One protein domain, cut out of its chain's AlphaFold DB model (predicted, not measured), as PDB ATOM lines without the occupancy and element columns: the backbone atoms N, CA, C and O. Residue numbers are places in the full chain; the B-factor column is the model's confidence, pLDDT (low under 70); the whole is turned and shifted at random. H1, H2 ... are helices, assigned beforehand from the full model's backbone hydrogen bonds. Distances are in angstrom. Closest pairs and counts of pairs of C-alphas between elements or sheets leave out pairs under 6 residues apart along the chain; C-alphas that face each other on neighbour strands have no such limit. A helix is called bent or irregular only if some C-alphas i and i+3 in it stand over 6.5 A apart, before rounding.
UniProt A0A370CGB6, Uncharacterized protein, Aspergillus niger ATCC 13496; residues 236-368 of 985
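What this domain is: This is residues 236 to 368 of the 985 residues of an uncharacterized protein of Aspergillus niger ATCC 13496 (UniProt A0A370CGB6). Two pairs of side-by-side helices, H2 with H5 and H4 with H7, cross each other where H2 packs on H4, and these two make the core. The short helix H1 packs over H2 on the side away from H4, while short H3 and the low-confidence H6 lie round the rim. The 133 printed residues hold seven named helices, H1 to H7 in that order, and no named strand: the class is all helix. The whole is compact, with a radius of gyration of the C-alphas of 14.8 A and spans of 47 by 34 by 27 A.

Where its parts are: Find C-alpha 236 at (105.367, 61.059, -1.454); there H1 begins, residues 236 to 241. H2, residues 249 to 265, covers 24.0 A from first to last C-alpha; it has a kink of 31 degrees near residue 259 and is only just irregular, with C-alphas 261 and 264 6.6 A apart. H3 is residues 279 to 284. H4, residues 288 to 306, starts at (122.307, 55.947, 19.030) and is 26.7 A long. H5, residues 317 to 328, is 16.6 A long, and H6 is residues 332 to 338. H7, residues 346 to 364, runs 26.9 A to C-alpha 364 at (126.163, 57.905, 28.033).

How they stand to each other: Start at the hub, H2 and H4, which touch three helices each. They touch each other at Leu 254 and Ala 295, C-alphas 5.3 A apart, at a steep tilt of 69 degrees, only just short of perpendicular; H4 does so with residues 291 to 299 alone. H5 touches H2 at a shallow tilt of 22 degrees, opposite ways, closest at Val 261 and Ser 322, C-alphas 4.2 A apart. H7 touches H4 at 21 degrees, also shallow and opposite ways, closest at Ser 289 and Ala 357, C-alphas 4.5 A apart. H1 touches H2, closest at Leu 241 and Ser 256, C-alphas 5.9 A apart. H3 and H4 only just touch, and only at the corner, with 3 pairs of C-alphas within 8 A, the closest Ala 284 and Gln 291 at 5.5 A. H6 touches no helix but is near H1. Every O i to N i+4 pair is within hydrogen-bond range in H1, H3, H4, H5 and H7; in H2 it is 10 of 13, in H6 2 of 3.

The domain as a whole: Look for the two C-alphas farthest apart at Arg 315 and Ser 368, 47.2 A. The printed part has no cut. The link from H2 to H3, residues 266 to 278, is long. Confidence is low, under 70, at residues 332 to 344.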
ATOM      1  N   LEU A 236     105.261  60.257  -2.682       80.38
ATOM      2  CA  LEU A 236     105.367  61.059  -1.454       80.38
ATOM      3  C   LEU A 236     106.160  60.323  -0.360       80.38
ATOM      4  O   LEU A 236     107.107  60.861   0.197       80.38
ATOM      5  N   SER A 237     105.868  59.043  -0.144       77.06
ATOM      6  CA  SER A 237     106.600  58.175   0.783       77.06
ATOM      7  C   SER A 237     108.101  58.038   0.491       77.06
ATOM      8  O   SER A 237     108.904  58.054   1.422       77.06
ATOM      9  N   GLN A 238     108.515  57.967  -0.779       80.00
ATOM     10  CA  GLN A 238     109.934  57.991  -1.155       80.00
ATOM     11  C   GLN A 238     110.568  59.357  -0.851       80.00
ATOM     12  O   GLN A 238     111.707  59.402  -0.392       80.00
ATOM     13  N   GLN A 239     109.834  60.458  -1.049       82.00
ATOM     14  CA  GLN A 239     110.303  61.813  -0.731       82.00
ATOM     15  C   GLN A 239     110.505  62.012   0.783       82.00
ATOM     16  O   GLN A 239     111.548  62.524   1.190       82.00
ATOM     17  N   LEU A 240     109.560  61.548   1.615       81.94
ATOM     18  CA  LEU A 240     109.654  61.619   3.084       81.94
ATOM     19  C   LEU A 240     110.801  60.751   3.640       81.94
ATOM     20  O   LEU A 240     111.487  61.142   4.587       81.94
ATOM     21  N   LEU A 241     111.051  59.579   3.042       82.25
ATOM     22  CA  LEU A 241     112.132  58.679   3.465       82.25
ATOM     23  C   LEU A 241     113.528  59.145   3.013       82.25
ATOM     24  O   LEU A 241     114.510  58.868   3.705       82.25
ATOM     25  N   ALA A 242     113.635  59.871   1.893       77.06
ATOM     26  CA  ALA A 242     114.910  60.266   1.280       77.06
ATOM     27  C   ALA A 242     115.808  61.156   2.160       77.06
ATOM     28  O   ALA A 242     117.009  61.238   1.911       77.06
ATOM     29  N   ARG A 243     115.252  61.816   3.185       75.19
ATOM     30  CA  ARG A 243     115.987  62.712   4.099       75.19
ATOM     31  C   ARG A 243     116.254  62.104   5.483       75.19
ATOM     32  O   ARG A 243     116.736  62.806   6.369       75.19
ATOM     33  N   SER A 244     115.927  60.827   5.701       82.88
ATOM     34  CA  SER A 244     115.951  60.232   7.044       82.88
ATOM     35  C   SER A 244     117.322  59.706   7.484       82.88
ATOM     36  O   SER A 244     118.012  58.998   6.749       82.88
ATOM     37  N   VAL A 245     117.682  60.001   8.735       87.38
ATOM     38  CA  VAL A 245     119.042  59.857   9.295       87.38
ATOM     39  C   VAL A 245     119.318  58.512   9.988       87.38
ATOM     40  O   VAL A 245     120.396  58.297  10.534       87.38
ATOM     41  N   GLY A 246     118.352  57.589   9.988       88.06
ATOM     42  CA  GLY A 246     118.457  56.318  10.710       88.06
ATOM     43  C   GLY A 246     119.589  55.392  10.241       88.06
ATOM     44  O   GLY A 246     119.860  55.246   9.043       88.06
ATOM     45  N   ARG A 247     120.214  54.695  11.196       89.88
ATOM     46  CA  ARG A 247     121.306  53.728  10.955       89.88
ATOM     47  C   ARG A 247     120.865  52.402  10.315       89.88
ATOM     48  O   ARG A 247     121.676  51.735   9.683       89.88
ATOM     49  N   THR A 248     119.590  52.025  10.435       89.38
ATOM     50  CA  THR A 248     118.976  50.883   9.722       89.38
ATOM     51  C   THR A 248     117.798  51.360   8.864       89.38
ATOM     52  O   THR A 248     117.228  52.410   9.171       89.38
ATOM     53  N   PRO A 249     117.356  50.604   7.837       86.06
ATOM     54  CA  PRO A 249     116.159  50.951   7.063       86.06
ATOM     55  C   PRO A 249     114.907  51.135   7.934       86.06
ATOM     56  O   PRO A 249     114.135  52.066   7.713       86.06
ATOM     57  N   ARG A 250     114.742  50.314   8.984       87.94
ATOM     58  CA  ARG A 250     113.618  50.438   9.923       87.94
ATOM     59  C   ARG A 250     113.710  51.694  10.791       87.94
ATOM     60  O   ARG A 250     112.710  52.379  10.961       87.94
ATOM     61  N   LEU A 251     114.903  52.062  11.260       91.81
ATOM     62  CA  LEU A 251     115.095  53.325  11.981       91.81
ATOM     63  C   LEU A 251     114.913  54.535  11.055       91.81
ATOM     64  O   LEU A 251     114.330  55.525  11.481       91.81
ATOM     65  N   ARG A 252     115.312  54.461   9.774       91.00
ATOM     66  CA  ARG A 252     115.002  55.518   8.787       91.00
ATOM     67  C   ARG A 252     113.498  55.712   8.635       91.00
ATOM     68  O   ARG A 252     113.027  56.848   8.652       91.00
ATOM     69  N   TYR A 253     112.754  54.615   8.541       90.69
ATOM     70  CA  TYR A 253     111.298  54.636   8.516       90.69
ATOM     71  C   TYR A 253     110.704  55.290   9.774       90.69
ATOM     72  O   TYR A 253     109.976  56.272   9.659       90.69
ATOM     73  N   LEU A 254     111.067  54.820  10.970       93.62
ATOM     74  CA  LEU A 254     110.505  55.323  12.231       93.62
ATOM     75  C   LEU A 254     110.890  56.787  12.527       93.62
ATOM     76  O   LEU A 254     110.073  57.542  13.048       93.62
ATOM     77  N   ILE A 255     112.095  57.221  12.142       95.62
ATOM     78  CA  ILE A 255     112.544  58.616  12.299       95.62
ATOM     79  C   ILE A 255     111.849  59.550  11.291       95.62
ATOM     80  O   ILE A 255     111.470  60.657  11.664       95.62
ATOM     81  N   SER A 256     111.616  59.097  10.051       94.00
ATOM     82  CA  SER A 256     110.803  59.827   9.060       94.00
ATOM     83  C   SER A 256     109.351  59.947   9.534       94.00
ATOM     84  O   SER A 256     108.793  61.040   9.574       94.00
ATOM     85  N   TYR A 257     108.772  58.847  10.025       95.06
ATOM     86  CA  TYR A 257     107.441  58.837  10.626       95.06
ATOM     87  C   TYR A 257     107.328  59.829  11.794       95.06
ATOM     88  O   TYR A 257     106.388  60.616  11.851       95.06
ATOM     89  N   TYR A 258     108.306  59.857  12.701       96.88
ATOM     90  CA  TYR A 258     108.341  60.850  13.775       96.88
ATOM     91  C   TYR A 258     108.405  62.295  13.244       96.88
ATOM     92  O   TYR A 258     107.647  63.145  13.715       96.88
ATOM     93  N   ALA A 259     109.258  62.574  12.255       95.69
ATOM     94  CA  ALA A 259     109.453  63.916  11.706       95.69
ATOM     95  C   ALA A 259     108.193  64.495  11.036       95.69
ATOM     96  O   ALA A 259     107.911  65.685  11.177       95.69
ATOM     97  N   GLU A 260     107.439  63.650  10.332       94.00
ATOM     98  CA  GLU A 260     106.322  64.074   9.479       94.00
ATOM     99  C   GLU A 260     104.945  63.856  10.136       94.00
ATOM    100  O   GLU A 260     104.007  64.606   9.875       94.00
ATOM    101  N   VAL A 261     104.807  62.861  11.024       94.50
ATOM    102  CA  VAL A 261     103.531  62.521  11.690       94.50
ATOM    103  C   VAL A 261     103.460  63.047  13.124       94.50
ATOM    104  O   VAL A 261     102.385  63.462  13.561       94.50
ATOM    105  N   ILE A 262     104.571  63.030  13.872       95.56
ATOM    106  CA  ILE A 262     104.573  63.321  15.318       95.56
ATOM    107  C   ILE A 262     105.044  64.745  15.622       95.56
ATOM    108  O   ILE A 262     104.368  65.441  16.376       95.56
ATOM    109  N   ALA A 263     106.156  65.202  15.038       95.62
ATOM    110  CA  ALA A 263     106.719  66.527  15.315       95.62
ATOM    111  C   ALA A 263     105.737  67.706  15.090       95.62
ATOM    112  O   ALA A 263     105.748  68.614  15.925       95.62
ATOM    113  N   PRO A 264     104.836  67.699  14.075       93.50
ATOM    114  CA  PRO A 264     103.791  68.722  13.933       93.50
ATOM    115  C   PRO A 264     102.740  68.716  15.052       93.50
ATOM    116  O   PRO A 264     102.089  69.727  15.288       93.50
ATOM    117  N   MET A 265     102.549  67.576  15.727       92.94
ATOM    118  CA  MET A 265     101.476  67.345  16.704       92.94
ATOM    119  C   MET A 265     101.923  67.518  18.166       92.94
ATOM    120  O   MET A 265     101.123  67.318  19.079       92.94
ATOM    121  N   ILE A 266     103.195  67.872  18.395       92.69
ATOM    122  CA  ILE A 266     103.789  68.118  19.725       92.69
ATOM    123  C   ILE A 266     104.283  69.565  19.902       92.69
ATOM    124  O   ILE A 266     105.094  69.846  20.786       92.69
ATOM    125  N   VAL A 267     103.756  70.486  19.091       92.62
ATOM    126  CA  VAL A 267     103.902  71.949  19.198       92.62
ATOM    127  C   VAL A 267     102.537  72.620  19.014       92.62
ATOM    128  O   VAL A 267     101.656  72.037  18.385       92.62
ATOM    129  N   ALA A 268     102.346  73.831  19.546       91.62
ATOM    130  CA  ALA A 268     101.101  74.580  19.356       91.62
ATOM    131  C   ALA A 268     100.946  75.121  17.931       91.62
ATOM    132  O   ALA A 268      99.854  75.041  17.369       91.62
ATOM    133  N   PHE A 269     102.029  75.603  17.319       91.44
ATOM    134  CA  PHE A 269     102.031  76.015  15.915       91.44
ATOM    135  C   PHE A 269     103.256  75.427  15.212       91.44
ATOM    136  O   PHE A 269     104.389  75.687  15.611       91.44
ATOM    137  N   ASP A 270     103.033  74.603  14.184       91.75
ATOM    138  CA  ASP A 270     104.128  73.972  13.444       91.75
ATOM    139  C   ASP A 270     104.757  74.941  12.430       91.75
ATOM    140  O   ASP A 270     104.058  75.654  11.709       91.75
ATOM    141  N   SER A 271     106.089  74.941  12.358       89.69
ATOM    142  CA  SER A 271     106.889  75.825  11.504       89.69
ATOM    143  C   SER A 271     108.017  75.049  10.809       89.69
ATOM    144  O   SER A 271     108.451  74.002  11.306       89.69
ATOM    145  N   PRO A 272     108.590  75.552   9.696       89.56
ATOM    146  CA  PRO A 272     109.781  74.950   9.084       89.56
ATOM    147  C   PRO A 272     110.962  74.794  10.059       89.56
ATOM    148  O   PRO A 272     111.793  73.905   9.892       89.56
ATOM    149  N   THR A 273     111.007  75.638  11.089       90.38
ATOM    150  CA  THR A 273     112.042  75.724  12.122       90.38
ATOM    151  C   THR A 273     111.799  74.846  13.355       90.38
ATOM    152  O   THR A 273     112.721  74.710  14.159       90.38
ATOM    153  N   ASN A 274     110.625  74.202  13.486       93.00
ATOM    154  CA  ASN A 274     110.214  73.379  14.636       93.00
ATOM    155  C   ASN A 274     111.373  72.508  15.188       93.00
ATOM    156  O   ASN A 274     111.828  71.594  14.489       93.00
ATOM    157  N   PRO A 275     111.831  72.728  16.439       94.81
ATOM    158  CA  PRO A 275     113.032  72.089  16.988       94.81
ATOM    159  C   PRO A 275     112.893  70.569  17.162       94.81
ATOM    160  O   PRO A 275     113.894  69.850  17.096       94.81
ATOM    161  N   PHE A 276     111.664  70.050  17.283       95.62
ATOM    162  CA  PHE A 276     111.403  68.607  17.275       95.62
ATOM    163  C   PHE A 276     111.694  67.953  15.920       95.62
ATOM    164  O   PHE A 276     111.980  66.755  15.885       95.62
ATOM    165  N   ARG A 277     111.672  68.718  14.820       93.25
ATOM    166  CA  ARG A 277     111.997  68.261  13.459       93.25
ATOM    167  C   ARG A 277     113.379  68.724  12.993       93.25
ATOM    168  O   ARG A 277     114.062  67.970  12.315       93.25
ATOM    169  N   THR A 278     113.833  69.921  13.356       93.19
ATOM    170  CA  THR A 278     115.127  70.458  12.897       93.19
ATOM    171  C   THR A 278     116.291  69.998  13.777       93.19
ATOM    172  O   THR A 278     117.228  69.354  13.301       93.19
ATOM    173  N   TYR A 279     116.240  70.296  15.074       95.25
ATOM    174  CA  TYR A 279     117.364  70.109  15.990       95.25
ATOM    175  C   TYR A 279     117.445  68.684  16.556       95.25
ATOM    176  O   TYR A 279     118.528  68.096  16.567       95.25
ATOM    177  N   ILE A 280     116.312  68.067  16.912       96.81
ATOM    178  CA  ILE A 280     116.279  66.650  17.320       96.81
ATOM    179  C   ILE A 280     116.819  65.733  16.211       96.81
ATOM    180  O   ILE A 280     117.604  64.833  16.503       96.81
ATOM    181  N   LEU A 281     116.477  65.976  14.938       95.19
ATOM    182  CA  LEU A 281     117.011  65.174  13.829       95.19
ATOM    183  C   LEU A 281     118.500  65.436  13.563       95.19
ATOM    184  O   LEU A 281     119.202  64.503  13.180       95.19
ATOM    185  N   ARG A 282     118.997  66.660  13.806       95.38
ATOM    186  CA  ARG A 282     120.438  66.974  13.772       95.38
ATOM    187  C   ARG A 282     121.191  66.123  14.803       95.38
ATOM    188  O   ARG A 282     122.120  65.412  14.436       95.38
ATOM    189  N   LEU A 283     120.739  66.118  16.060       96.81
ATOM    190  CA  LEU A 283     121.324  65.299  17.134       96.81
ATOM    191  C   LEU A 283     121.198  63.784  16.865       96.81
ATOM    192  O   LEU A 283     122.077  63.000  17.231       96.81
ATOM    193  N   ALA A 284     120.115  63.357  16.206       96.56
ATOM    194  CA  ALA A 284     119.857  61.950  15.904       96.56
ATOM    195  C   ALA A 284     120.775  61.369  14.814       96.56
ATOM    196  O   ALA A 284     120.829  60.149  14.681       96.56
ATOM    197  N   GLN A 285     121.516  62.188  14.056       93.81
ATOM    198  CA  GLN A 285     122.509  61.690  13.090       93.81
ATOM    199  C   GLN A 285     123.621  60.892  13.785       93.81
ATOM    200  O   GLN A 285     124.015  59.832  13.300       93.81
ATOM    201  N   GLU A 286     124.072  61.361  14.950       92.50
ATOM    202  CA  GLU A 286     125.218  60.797  15.674       92.50
ATOM    203  C   GLU A 286     124.805  59.992  16.921       92.50
ATOM    204  O   GLU A 286     125.498  59.055  17.325       92.50
ATOM    205  N   SER A 287     123.658  60.306  17.537       96.44
ATOM    206  CA  SER A 287     123.220  59.653  18.776       96.44
ATOM    207  C   SER A 287     122.418  58.370  18.547       96.44
ATOM    208  O   SER A 287     121.266  58.382  18.109       96.44
ATOM    209  N   THR A 288     123.002  57.243  18.962       95.56
ATOM    210  CA  THR A 288     122.307  55.947  19.030       95.56
ATOM    211  C   THR A 288     121.138  55.965  20.016       95.56
ATOM    212  O   THR A 288     120.076  55.440  19.691       95.56
ATOM    213  N   SER A 289     121.302  56.545  21.210       96.94
ATOM    214  CA  SER A 289     120.240  56.571  22.224       96.94
ATOM    215  C   SER A 289     119.011  57.353  21.748       96.94
ATOM    216  O   SER A 289     117.882  56.904  21.957       96.94
ATOM    217  N   LEU A 290     119.230  58.450  21.015       98.19
ATOM    218  CA  LEU A 290     118.170  59.282  20.462       98.19
ATOM    219  C   LEU A 290     117.440  58.621  19.287       98.19
ATOM    220  O   LEU A 290     116.213  58.671  19.258       98.19
ATOM    221  N   GLN A 291     118.145  57.961  18.353       97.88
ATOM    222  CA  GLN A 291     117.483  57.209  17.270       97.88
ATOM    223  C   GLN A 291     116.522  56.149  17.827       97.88
ATOM    224  O   GLN A 291     115.400  56.015  17.343       97.88
ATOM    225  N   GLU A 292     116.938  55.429  18.870       97.69
ATOM    226  CA  GLU A 292     116.132  54.388  19.516       97.69
ATOM    227  C   GLU A 292     114.983  54.979  20.360       97.69
ATOM    228  O   GLU A 292     113.880  54.433  20.381       97.69
ATOM    229  N   ALA A 293     115.180  56.133  21.009       98.12
ATOM    230  CA  ALA A 293     114.103  56.837  21.713       98.12
ATOM    231  C   ALA A 293     113.032  57.370  20.743       98.12
ATOM    232  O   ALA A 293     111.836  57.210  20.998       98.12
ATOM    233  N   ILE A 294     113.447  57.945  19.608       98.19
ATOM    234  CA  ILE A 294     112.544  58.371  18.528       98.19
ATOM    235  C   ILE A 294     111.778  57.165  17.975       98.19
ATOM    236  O   ILE A 294     110.559  57.232  17.829       98.19
ATOM    237  N   ALA A 295     112.469  56.048  17.732       96.62
ATOM    238  CA  ALA A 295     111.849  54.805  17.285       96.62
ATOM    239  C   ALA A 295     110.807  54.274  18.282       96.62
ATOM    240  O   ALA A 295     109.713  53.899  17.872       96.62
ATOM    241  N   THR A 296     111.089  54.346  19.587       96.06
ATOM    242  CA  THR A 296     110.134  53.986  20.651       96.06
ATOM    243  C   THR A 296     108.848  54.820  20.557       96.06
ATOM    244  O   THR A 296     107.746  54.271  20.529       96.06
ATOM    245  N   LEU A 297     108.974  56.149  20.451       96.62
ATOM    246  CA  LEU A 297     107.830  57.064  20.333       96.62
ATOM    247  C   LEU A 297     107.049  56.856  19.017       96.62
ATOM    248  O   LEU A 297     105.818  56.934  19.009       96.62
ATOM    249  N   ALA A 298     107.748  56.560  17.919       96.25
ATOM    250  CA  ALA A 298     107.153  56.287  16.613       96.25
ATOM    251  C   ALA A 298     106.379  54.958  16.576       96.25
ATOM    252  O   ALA A 298     105.218  54.955  16.160       96.25
ATOM    253  N   SER A 299     106.967  53.854  17.053       93.69
ATOM    254  CA  SER A 299     106.299  52.544  17.126       93.69
ATOM    255  C   SER A 299     105.085  52.584  18.060       93.69
ATOM    256  O   SER A 299     104.031  52.070  17.691       93.69
ATOM    257  N   CYS A 300     105.173  53.295  19.191       92.56
ATOM    258  CA  CYS A 300     104.039  53.566  20.081       92.56
ATOM    259  C   CYS A 300     102.879  54.281  19.360       92.56
ATOM    260  O   CYS A 300     101.724  53.874  19.479       92.56
ATOM    261  N   ASN A 301     103.159  55.338  18.588       93.94
ATOM    262  CA  ASN A 301     102.128  56.075  17.847       93.94
ATOM    263  C   ASN A 301     101.525  55.236  16.701       93.94
ATOM    264  O   ASN A 301     100.308  55.227  16.516       93.94
ATOM    265  N   LEU A 302     102.360  54.495  15.962       91.75
ATOM    266  CA  LEU A 302     101.931  53.547  14.925       91.75
ATOM    267  C   LEU A 302     100.986  52.485  15.495       91.75
ATOM    268  O   LEU A 302      99.908  52.264  14.938       91.75
ATOM    269  N   ARG A 303     101.375  51.874  16.618       89.81
ATOM    270  CA  ARG A 303     100.589  50.884  17.357       89.81
ATOM    271  C   ARG A 303      99.231  51.455  17.761       89.81
ATOM    272  O   ARG A 303      98.205  50.927  17.343       89.81
ATOM    273  N   GLN A 304      99.219  52.575  18.484       89.56
ATOM    274  CA  GLN A 304      97.988  53.178  19.004       89.56
ATOM    275  C   GLN A 304      97.037  53.678  17.897       89.56
ATOM    276  O   GLN A 304      95.819  53.601  18.074       89.56
ATOM    277  N   ARG A 305      97.546  54.133  16.738       90.06
ATOM    278  CA  ARG A 305      96.704  54.435  15.561       90.06
ATOM    279  C   ARG A 305      96.133  53.160  14.920       90.06
ATOM    280  O   ARG A 305      94.939  53.128  14.620       90.06
ATOM    281  N   ARG A 306      96.945  52.105  14.749       85.31
ATOM    282  CA  ARG A 306      96.524  50.823  14.143       85.31
ATOM    283  C   ARG A 306      95.499  50.069  14.989       85.31
ATOM    284  O   ARG A 306      94.447  49.721  14.462       85.31
ATOM    285  N   GLU A 307      95.756  49.890  16.287       85.44
ATOM    286  CA  GLU A 307      94.867  49.210  17.254       85.44
ATOM    287  C   GLU A 307      93.425  49.754  17.250       85.44
ATOM    288  O   GLU A 307      92.490  49.055  17.637       85.44
ATOM    289  N   ARG A 308      93.241  51.020  16.852       81.56
ATOM    290  CA  ARG A 308      91.980  51.764  16.984       81.56
ATOM    291  C   ARG A 308      91.310  52.076  15.648       81.56
ATOM    292  O   ARG A 308      90.196  52.601  15.647       81.56
ATOM    293  N   GLY A 309      91.994  51.832  14.525       79.19
ATOM    294  CA  GLY A 309      91.513  52.105  13.163       79.19
ATOM    295  C   GLY A 309      90.993  53.531  12.923       79.19
ATOM    296  O   GLY A 309      90.194  53.750  12.013       79.19
ATOM    297  N   THR A 310      91.355  54.500  13.772       73.06
ATOM    298  CA  THR A 310      90.617  55.765  13.861       73.06
ATOM    299  C   THR A 310      91.212  56.831  12.949       73.06
ATOM    300  O   THR A 310      92.392  57.159  13.047       73.06
ATOM    301  N   ARG A 311      90.377  57.416  12.085       82.12
ATOM    302  CA  ARG A 311      90.771  58.525  11.204       82.12
ATOM    303  C   ARG A 311      90.982  59.818  12.001       82.12
ATOM    304  O   ARG A 311      90.220  60.094  12.931       82.12
ATOM    305  N   SER A 312      91.985  60.601  11.595       87.06
ATOM    306  CA  SER A 312      92.215  61.986  12.040       87.06
ATOM    307  C   SER A 312      90.956  62.841  11.827       87.06
ATOM    308  O   SER A 312      90.128  62.527  10.968       87.06
ATOM    309  N   THR A 313      90.777  63.909  12.608       86.81
ATOM    310  CA  THR A 313      89.700  64.886  12.371       86.81
ATOM    311  C   THR A 313      90.002  65.819  11.208       86.81
ATOM    312  O   THR A 313      89.073  66.395  10.649       86.81
ATOM    313  N   GLU A 314      91.286  65.990  10.868       87.31
ATOM    314  CA  GLU A 314      91.760  66.832   9.758       87.31
ATOM    315  C   GLU A 314      91.290  68.308   9.829       87.31
ATOM    316  O   GLU A 314      91.362  69.071   8.856       87.31
ATOM    317  N   ARG A 315      90.876  68.739  11.031       84.94
ATOM    318  CA  ARG A 315      90.424  70.100  11.348       84.94
ATOM    319  C   ARG A 315      91.565  71.113  11.242       84.94
ATOM    320  O   ARG A 315      91.399  72.169  10.636       84.94
ATOM    321  N   THR A 316      92.720  70.784  11.818       85.38
ATOM    322  CA  THR A 316      93.905  71.652  11.871       85.38
ATOM    323  C   THR A 316      94.871  71.357  10.719       85.38
ATOM    324  O   THR A 316      94.894  70.249  10.179       85.38
ATOM    325  N   LEU A 317      95.702  72.333  10.334       86.44
ATOM    326  CA  LEU A 317      96.729  72.111   9.307       86.44
ATOM    327  C   LEU A 317      97.763  71.041   9.730       86.44
ATOM    328  O   LEU A 317      97.987  70.131   8.930       86.44
ATOM    329  N   PRO A 318      98.318  71.044  10.964       88.81
ATOM    330  CA  PRO A 318      99.160  69.944  11.442       88.81
ATOM    331  C   PRO A 318      98.442  68.587  11.425       88.81
ATOM    332  O   PRO A 318      99.014  67.609  10.952       88.81
ATOM    333  N   GLY A 319      97.169  68.528  11.840       89.88
ATOM    334  CA  GLY A 319      96.369  67.295  11.833       89.88
ATOM    335  C   GLY A 319      96.121  66.720  10.432       89.88
ATOM    336  O   GLY A 319      96.057  65.496  10.280       89.88
ATOM    337  N   ARG A 320      96.042  67.576   9.401       91.19
ATOM    338  CA  ARG A 320      96.011  67.161   7.985       91.19
ATOM    339  C   ARG A 320      97.353  66.631   7.507       91.19
ATOM    340  O   ARG A 320      97.403  65.524   6.978       91.19
ATOM    341  N   LEU A 321      98.434  67.382   7.718       89.94
ATOM    342  CA  LEU A 321      99.777  66.978   7.285       89.94
ATOM    343  C   LEU A 321     100.209  65.667   7.963       89.94
ATOM    344  O   LEU A 321     100.655  64.747   7.281       89.94
ATOM    345  N   SER A 322      99.954  65.538   9.268       92.69
ATOM    346  CA  SER A 322     100.160  64.314  10.050       92.69
ATOM    347  C   SER A 322      99.351  63.131   9.498       92.69
ATOM    348  O   SER A 322      99.900  62.043   9.323       92.69
ATOM    349  N   SER A 323      98.073  63.336   9.142       92.56
ATOM    350  CA  SER A 323      97.228  62.296   8.529       92.56
ATOM    351  C   SER A 323      97.750  61.859   7.155       92.56
ATOM    352  O   SER A 323      97.925  60.665   6.916       92.56
ATOM    353  N   MET A 324      98.079  62.809   6.272       91.50
ATOM    354  CA  MET A 324      98.623  62.527   4.938       91.50
ATOM    355  C   MET A 324      99.970  61.794   5.007       91.50
ATOM    356  O   MET A 324     100.175  60.814   4.289       91.50
ATOM    357  N   ALA A 325     100.871  62.220   5.896       91.94
ATOM    358  CA  ALA A 325     102.151  61.554   6.120       91.94
ATOM    359  C   ALA A 325     101.969  60.148   6.714       91.94
ATOM    360  O   ALA A 325     102.617  59.206   6.260       91.94
ATOM    361  N   HIS A 326     101.046  59.969   7.668       91.81
ATOM    362  CA  HIS A 326     100.720  58.661   8.243       91.81
ATOM    363  C   HIS A 326     100.194  57.695   7.175       91.81
ATOM    364  O   HIS A 326     100.671  56.564   7.091       91.81
ATOM    365  N   GLN A 327      99.270  58.147   6.324       90.38
ATOM    366  CA  GLN A 327      98.734  57.364   5.209       90.38
ATOM    367  C   GLN A 327      99.851  56.985   4.226       90.38
ATOM    368  O   GLN A 327     100.081  55.799   3.987       90.38
ATOM    369  N   ALA A 328     100.626  57.962   3.739       88.62
ATOM    370  CA  ALA A 328     101.718  57.719   2.794       88.62
ATOM    371  C   ALA A 328     102.792  56.761   3.346       88.62
ATOM    372  O   ALA A 328     103.341  55.955   2.598       88.62
ATOM    373  N   LEU A 329     103.085  56.826   4.649       87.12
ATOM    374  CA  LEU A 329     104.048  55.949   5.321       87.12
ATOM    375  C   LEU A 329     103.449  54.614   5.805       87.12
ATOM    376  O   LEU A 329     104.187  53.803   6.360       87.12
ATOM    377  N   THR A 330     102.155  54.338   5.624       86.12
ATOM    378  CA  THR A 330     101.546  53.048   6.029       86.12
ATOM    379  C   THR A 330     100.814  52.297   4.913       86.12
ATOM    380  O   THR A 330     100.513  51.119   5.104       86.12
ATOM    381  N   ASP A 331     100.606  52.925   3.752       79.50
ATOM    382  CA  ASP A 331     100.075  52.318   2.523       79.50
ATOM    383  C   ASP A 331     100.767  50.980   2.164       79.50
ATOM    384  O   ASP A 331     101.984  50.822   2.304       79.50
ATOM    385  N   GLY A 332      99.986  50.005   1.693       62.66
ATOM    386  CA  GLY A 332     100.471  48.691   1.257       62.66
ATOM    387  C   GLY A 332     101.470  48.791   0.104       62.66
ATOM    388  O   GLY A 332     102.511  48.136   0.136       62.66
ATOM    389  N   ALA A 333     101.240  49.714  -0.836       57.97
ATOM    390  CA  ALA A 333     102.131  49.924  -1.979       57.97
ATOM    391  C   ALA A 333     103.552  50.381  -1.581       57.97
ATOM    392  O   ALA A 333     104.500  50.207  -2.351       57.97
ATOM    393  N   LEU A 334     103.738  50.941  -0.375       59.41
ATOM    394  CA  LEU A 334     105.067  51.232   0.171       59.41
ATOM    395  C   LEU A 334     105.771  49.963   0.674       59.41
ATOM    396  O   LEU A 334     106.986  49.833   0.508       59.41
ATOM    397  N   GLN A 335     105.020  49.049   1.288       58.69
ATOM    398  CA  GLN A 335     105.534  47.833   1.925       58.69
ATOM    399  C   GLN A 335     106.131  46.903   0.857       58.69
ATOM    400  O   GLN A 335     107.315  46.562   0.937       58.69
ATOM    401  N   ASP A 336     105.372  46.640  -0.213       54.97
ATOM    402  CA  ASP A 336     105.808  45.836  -1.364       54.97
ATOM    403  C   ASP A 336     107.022  46.448  -2.089       54.97
ATOM    404  O   ASP A 336     107.933  45.738  -2.516       54.97
ATOM    405  N   ARG A 337     107.061  47.783  -2.220       58.22
ATOM    406  CA  ARG A 337     108.071  48.492  -3.030       58.22
ATOM    407  C   ARG A 337     109.383  48.788  -2.294       58.22
ATOM    408  O   ARG A 337     110.382  49.076  -2.951       58.22
ATOM    409  N   THR A 338     109.404  48.751  -0.959       56.97
ATOM    410  CA  THR A 338     110.616  49.057  -0.162       56.97
ATOM    411  C   THR A 338     111.181  47.877   0.620       56.97
ATOM    412  O   THR A 338     112.296  47.982   1.130       56.97
ATOM    413  N   GLY A 339     110.448  46.765   0.737       57.66
ATOM    414  CA  GLY A 339     110.871  45.615   1.546       57.66
ATOM    415  C   GLY A 339     110.916  45.900   3.054       57.66
ATOM    416  O   GLY A 339     111.489  45.118   3.812       57.66
ATOM    417  N   ILE A 340     110.330  47.015   3.506       61.88
ATOM    418  CA  ILE A 340     110.201  47.353   4.927       61.88
ATOM    419  C   ILE A 340     109.014  46.562   5.479       61.88
ATOM    420  O   ILE A 340     107.887  47.055   5.529       61.88
ATOM    421  N   PHE A 341     109.280  45.318   5.885       60.53
ATOM    422  CA  PHE A 341     108.282  44.478   6.539       60.53
ATOM    423  C   PHE A 341     107.760  45.175   7.805       60.53
ATOM    424  O   PHE A 341     108.540  45.624   8.651       60.53
ATOM    425  N   MET A 342     106.440  45.291   7.919       63.72
ATOM    426  CA  MET A 342     105.782  45.812   9.115       63.72
ATOM    427  C   MET A 342     105.661  44.674  10.134       63.72
ATOM    428  O   MET A 342     105.072  43.651   9.786       63.72
ATOM    429  N   PRO A 343     106.192  44.805  11.364       62.44
ATOM    430  CA  PRO A 343     106.007  43.782  12.387       62.44
ATOM    431  C   PRO A 343     104.522  43.538  12.663       62.44
ATOM    432  O   PRO A 343     103.746  44.485  12.768       62.44
ATOM    433  N   GLU A 344     104.134  42.275  12.821       62.66
ATOM    434  CA  GLU A 344     102.795  41.929  13.316       62.66
ATOM    435  C   GLU A 344     102.656  42.321  14.799       62.66
ATOM    436  O   GLU A 344     101.625  42.850  15.211       62.66
ATOM    437  N   ASP A 345     103.732  42.161  15.579       76.88
ATOM    438  CA  ASP A 345     103.827  42.600  16.974       76.88
ATOM    439  C   ASP A 345     104.582  43.939  17.102       76.88
ATOM    440  O   ASP A 345     105.810  44.008  17.231       76.88
ATOM    441  N   TYR A 346     103.819  45.033  17.092       77.62
ATOM    442  CA  TYR A 346     104.337  46.378  17.359       77.62
ATOM    443  C   TYR A 346     104.733  46.608  18.827       77.62
ATOM    444  O   TYR A 346     105.540  47.498  19.095       77.62
ATOM    445  N   ALA A 347     104.186  45.845  19.781       78.50
ATOM    446  CA  ALA A 347     104.524  45.997  21.196       78.50
ATOM    447  C   ALA A 347     105.919  45.417  21.488       78.50
ATOM    448  O   ALA A 347     106.695  46.015  22.238       78.50
ATOM    449  N   GLN A 348     106.284  44.311  20.830       83.88
ATOM    450  CA  GLN A 348     107.643  43.771  20.858       83.88
ATOM    451  C   GLN A 348     108.657  44.739  20.225       83.88
ATOM    452  O   GLN A 348     109.736  44.932  20.791       83.88
ATOM    453  N   GLU A 349     108.323  45.381  19.097       87.50
ATOM    454  CA  GLU A 349     109.185  46.402  18.475       87.50
ATOM    455  C   GLU A 349     109.385  47.624  19.390       87.50
ATOM    456  O   GLU A 349     110.518  48.056  19.618       87.50
ATOM    457  N   GLU A 350     108.301  48.162  19.954       88.12
ATOM    458  CA  GLU A 350     108.352  49.292  20.885       88.12
ATOM    459  C   GLU A 350     109.227  48.969  22.108       88.12
ATOM    460  O   GLU A 350     110.123  49.740  22.460       88.12
ATOM    461  N   GLN A 351     109.028  47.796  22.719       86.38
ATOM    462  CA  GLN A 351     109.805  47.345  23.875       86.38
ATOM    463  C   GLN A 351     111.282  47.078  23.528       86.38
ATOM    464  O   GLN A 351     112.159  47.335  24.360       86.38
ATOM    465  N   TYR A 352     111.583  46.614  22.311       89.25
ATOM    466  CA  TYR A 352     112.953  46.462  21.813       89.25
ATOM    467  C   TYR A 352     113.665  47.821  21.708       89.25
ATOM    468  O   TYR A 352     114.730  48.005  22.312       89.25
ATOM    469  N   HIS A 353     113.059  48.792  21.017       93.75
ATOM    470  CA  HIS A 353     113.623  50.137  20.865       93.75
ATOM    471  C   HIS A 353     113.758  50.852  22.218       93.75
ATOM    472  O   HIS A 353     114.805  51.434  22.513       93.75
ATOM    473  N   ARG A 354     112.769  50.702  23.108       91.31
ATOM    474  CA  ARG A 354     112.814  51.206  24.490       91.31
ATOM    475  C   ARG A 354     113.998  50.631  25.266       91.31
ATOM    476  O   ARG A 354     114.712  51.371  25.945       91.31
ATOM    477  N   GLY A 355     114.228  49.321  25.152       87.56
ATOM    478  CA  GLY A 355     115.365  48.631  25.765       87.56
ATOM    479  C   GLY A 355     116.711  49.135  25.238       87.56
ATOM    480  O   GLY A 355     117.610  49.433  26.031       87.56
ATOM    481  N   MET A 356     116.837  49.305  23.917       92.31
ATOM    482  CA  MET A 356     118.037  49.869  23.288       92.31
ATOM    483  C   MET A 356     118.304  51.312  23.738       92.31
ATOM    484  O   MET A 356     119.421  51.613  24.170       92.31
ATOM    485  N   ALA A 357     117.289  52.182  23.702       93.62
ATOM    486  CA  ALA A 357     117.386  53.584  24.105       93.62
ATOM    487  C   ALA A 357     117.847  53.724  25.561       93.62
ATOM    488  O   ALA A 357     118.819  54.423  25.850       93.62
ATOM    489  N   VAL A 358     117.203  52.995  26.481       90.94
ATOM    490  CA  VAL A 358     117.551  53.005  27.910       90.94
ATOM    491  C   VAL A 358     118.942  52.410  28.153       90.94
ATOM    492  O   VAL A 358     119.689  52.938  28.979       90.94
ATOM    493  N   SER A 359     119.341  51.352  27.440       89.25
ATOM    494  CA  SER A 359     120.686  50.776  27.586       89.25
ATOM    495  C   SER A 359     121.789  51.709  27.071       89.25
ATOM    496  O   SER A 359     122.861  51.761  27.675       89.25
ATOM    497  N   ALA A 360     121.551  52.434  25.975       92.75
ATOM    498  CA  ALA A 360     122.498  53.406  25.433       92.75
ATOM    499  C   ALA A 360     122.600  54.647  26.336       92.75
ATOM    500  O   ALA A 360     123.697  55.009  26.760       92.75
ATOM    501  N   LEU A 361     121.460  55.212  26.745       93.00
ATOM    502  CA  LEU A 361     121.387  56.363  27.648       93.00
ATOM    503  C   LEU A 361     122.084  56.101  28.996       93.00
ATOM    504  O   LEU A 361     122.787  56.966  29.509       93.00
ATOM    505  N   ASN A 362     121.944  54.901  29.574       90.75
ATOM    506  CA  ASN A 362     122.651  54.549  30.816       90.75
ATOM    507  C   ASN A 362     124.180  54.460  30.640       90.75
ATOM    508  O   ASN A 362     124.905  54.671  31.613       90.75
ATOM    509  N   ARG A 363     124.676  54.169  29.429       90.56
ATOM    510  CA  ARG A 363     126.112  54.198  29.103       90.56
ATOM    511  C   ARG A 363     126.600  55.642  28.955       90.56
ATOM    512  O   ARG A 363     127.584  56.005  29.592       90.56
ATOM    513  N   GLU A 364     125.869  56.472  28.213       92.62
ATOM    514  CA  GLU A 364     126.163  57.905  28.033       92.62
ATOM    515  C   GLU A 364     126.152  58.665  29.372       92.62
ATOM    516  O   GLU A 364     127.049  59.458  29.644       92.62
ATOM    517  N   LEU A 365     125.188  58.376  30.258       89.75
ATOM    518  CA  LEU A 365     125.097  58.960  31.605       89.75
ATOM    519  C   LEU A 365     126.190  58.477  32.578       89.75
ATOM    520  O   LEU A 365     126.426  59.134  33.596       89.75
ATOM    521  N   ALA A 366     126.826  57.333  32.305       89.75
ATOM    522  CA  ALA A 366     127.937  56.813  33.102       89.75
ATOM    523  C   ALA A 366     129.290  57.426  32.701       89.75
ATOM    524  O   ALA A 366     130.195  57.495  33.536       89.75
ATOM    525  N   ASP A 367     129.421  57.887  31.456       91.62
ATOM    526  CA  ASP A 367     130.589  58.611  30.960       91.62
ATOM    527  C   ASP A 367     130.577  60.080  31.428       91.62
ATOM    528  O   ASP A 367     129.543  60.752  31.459       91.62
ATOM    529  N   SER A 368     131.738  60.606  31.828       89.75
ATOM    530  CA  SER A 368     131.848  61.951  32.404       89.75
ATOM    531  C   SER A 368     131.604  63.094  31.413       89.75
ATOM    532  O   SER A 368     131.235  64.187  31.857       89.75
TER     533      SER A 368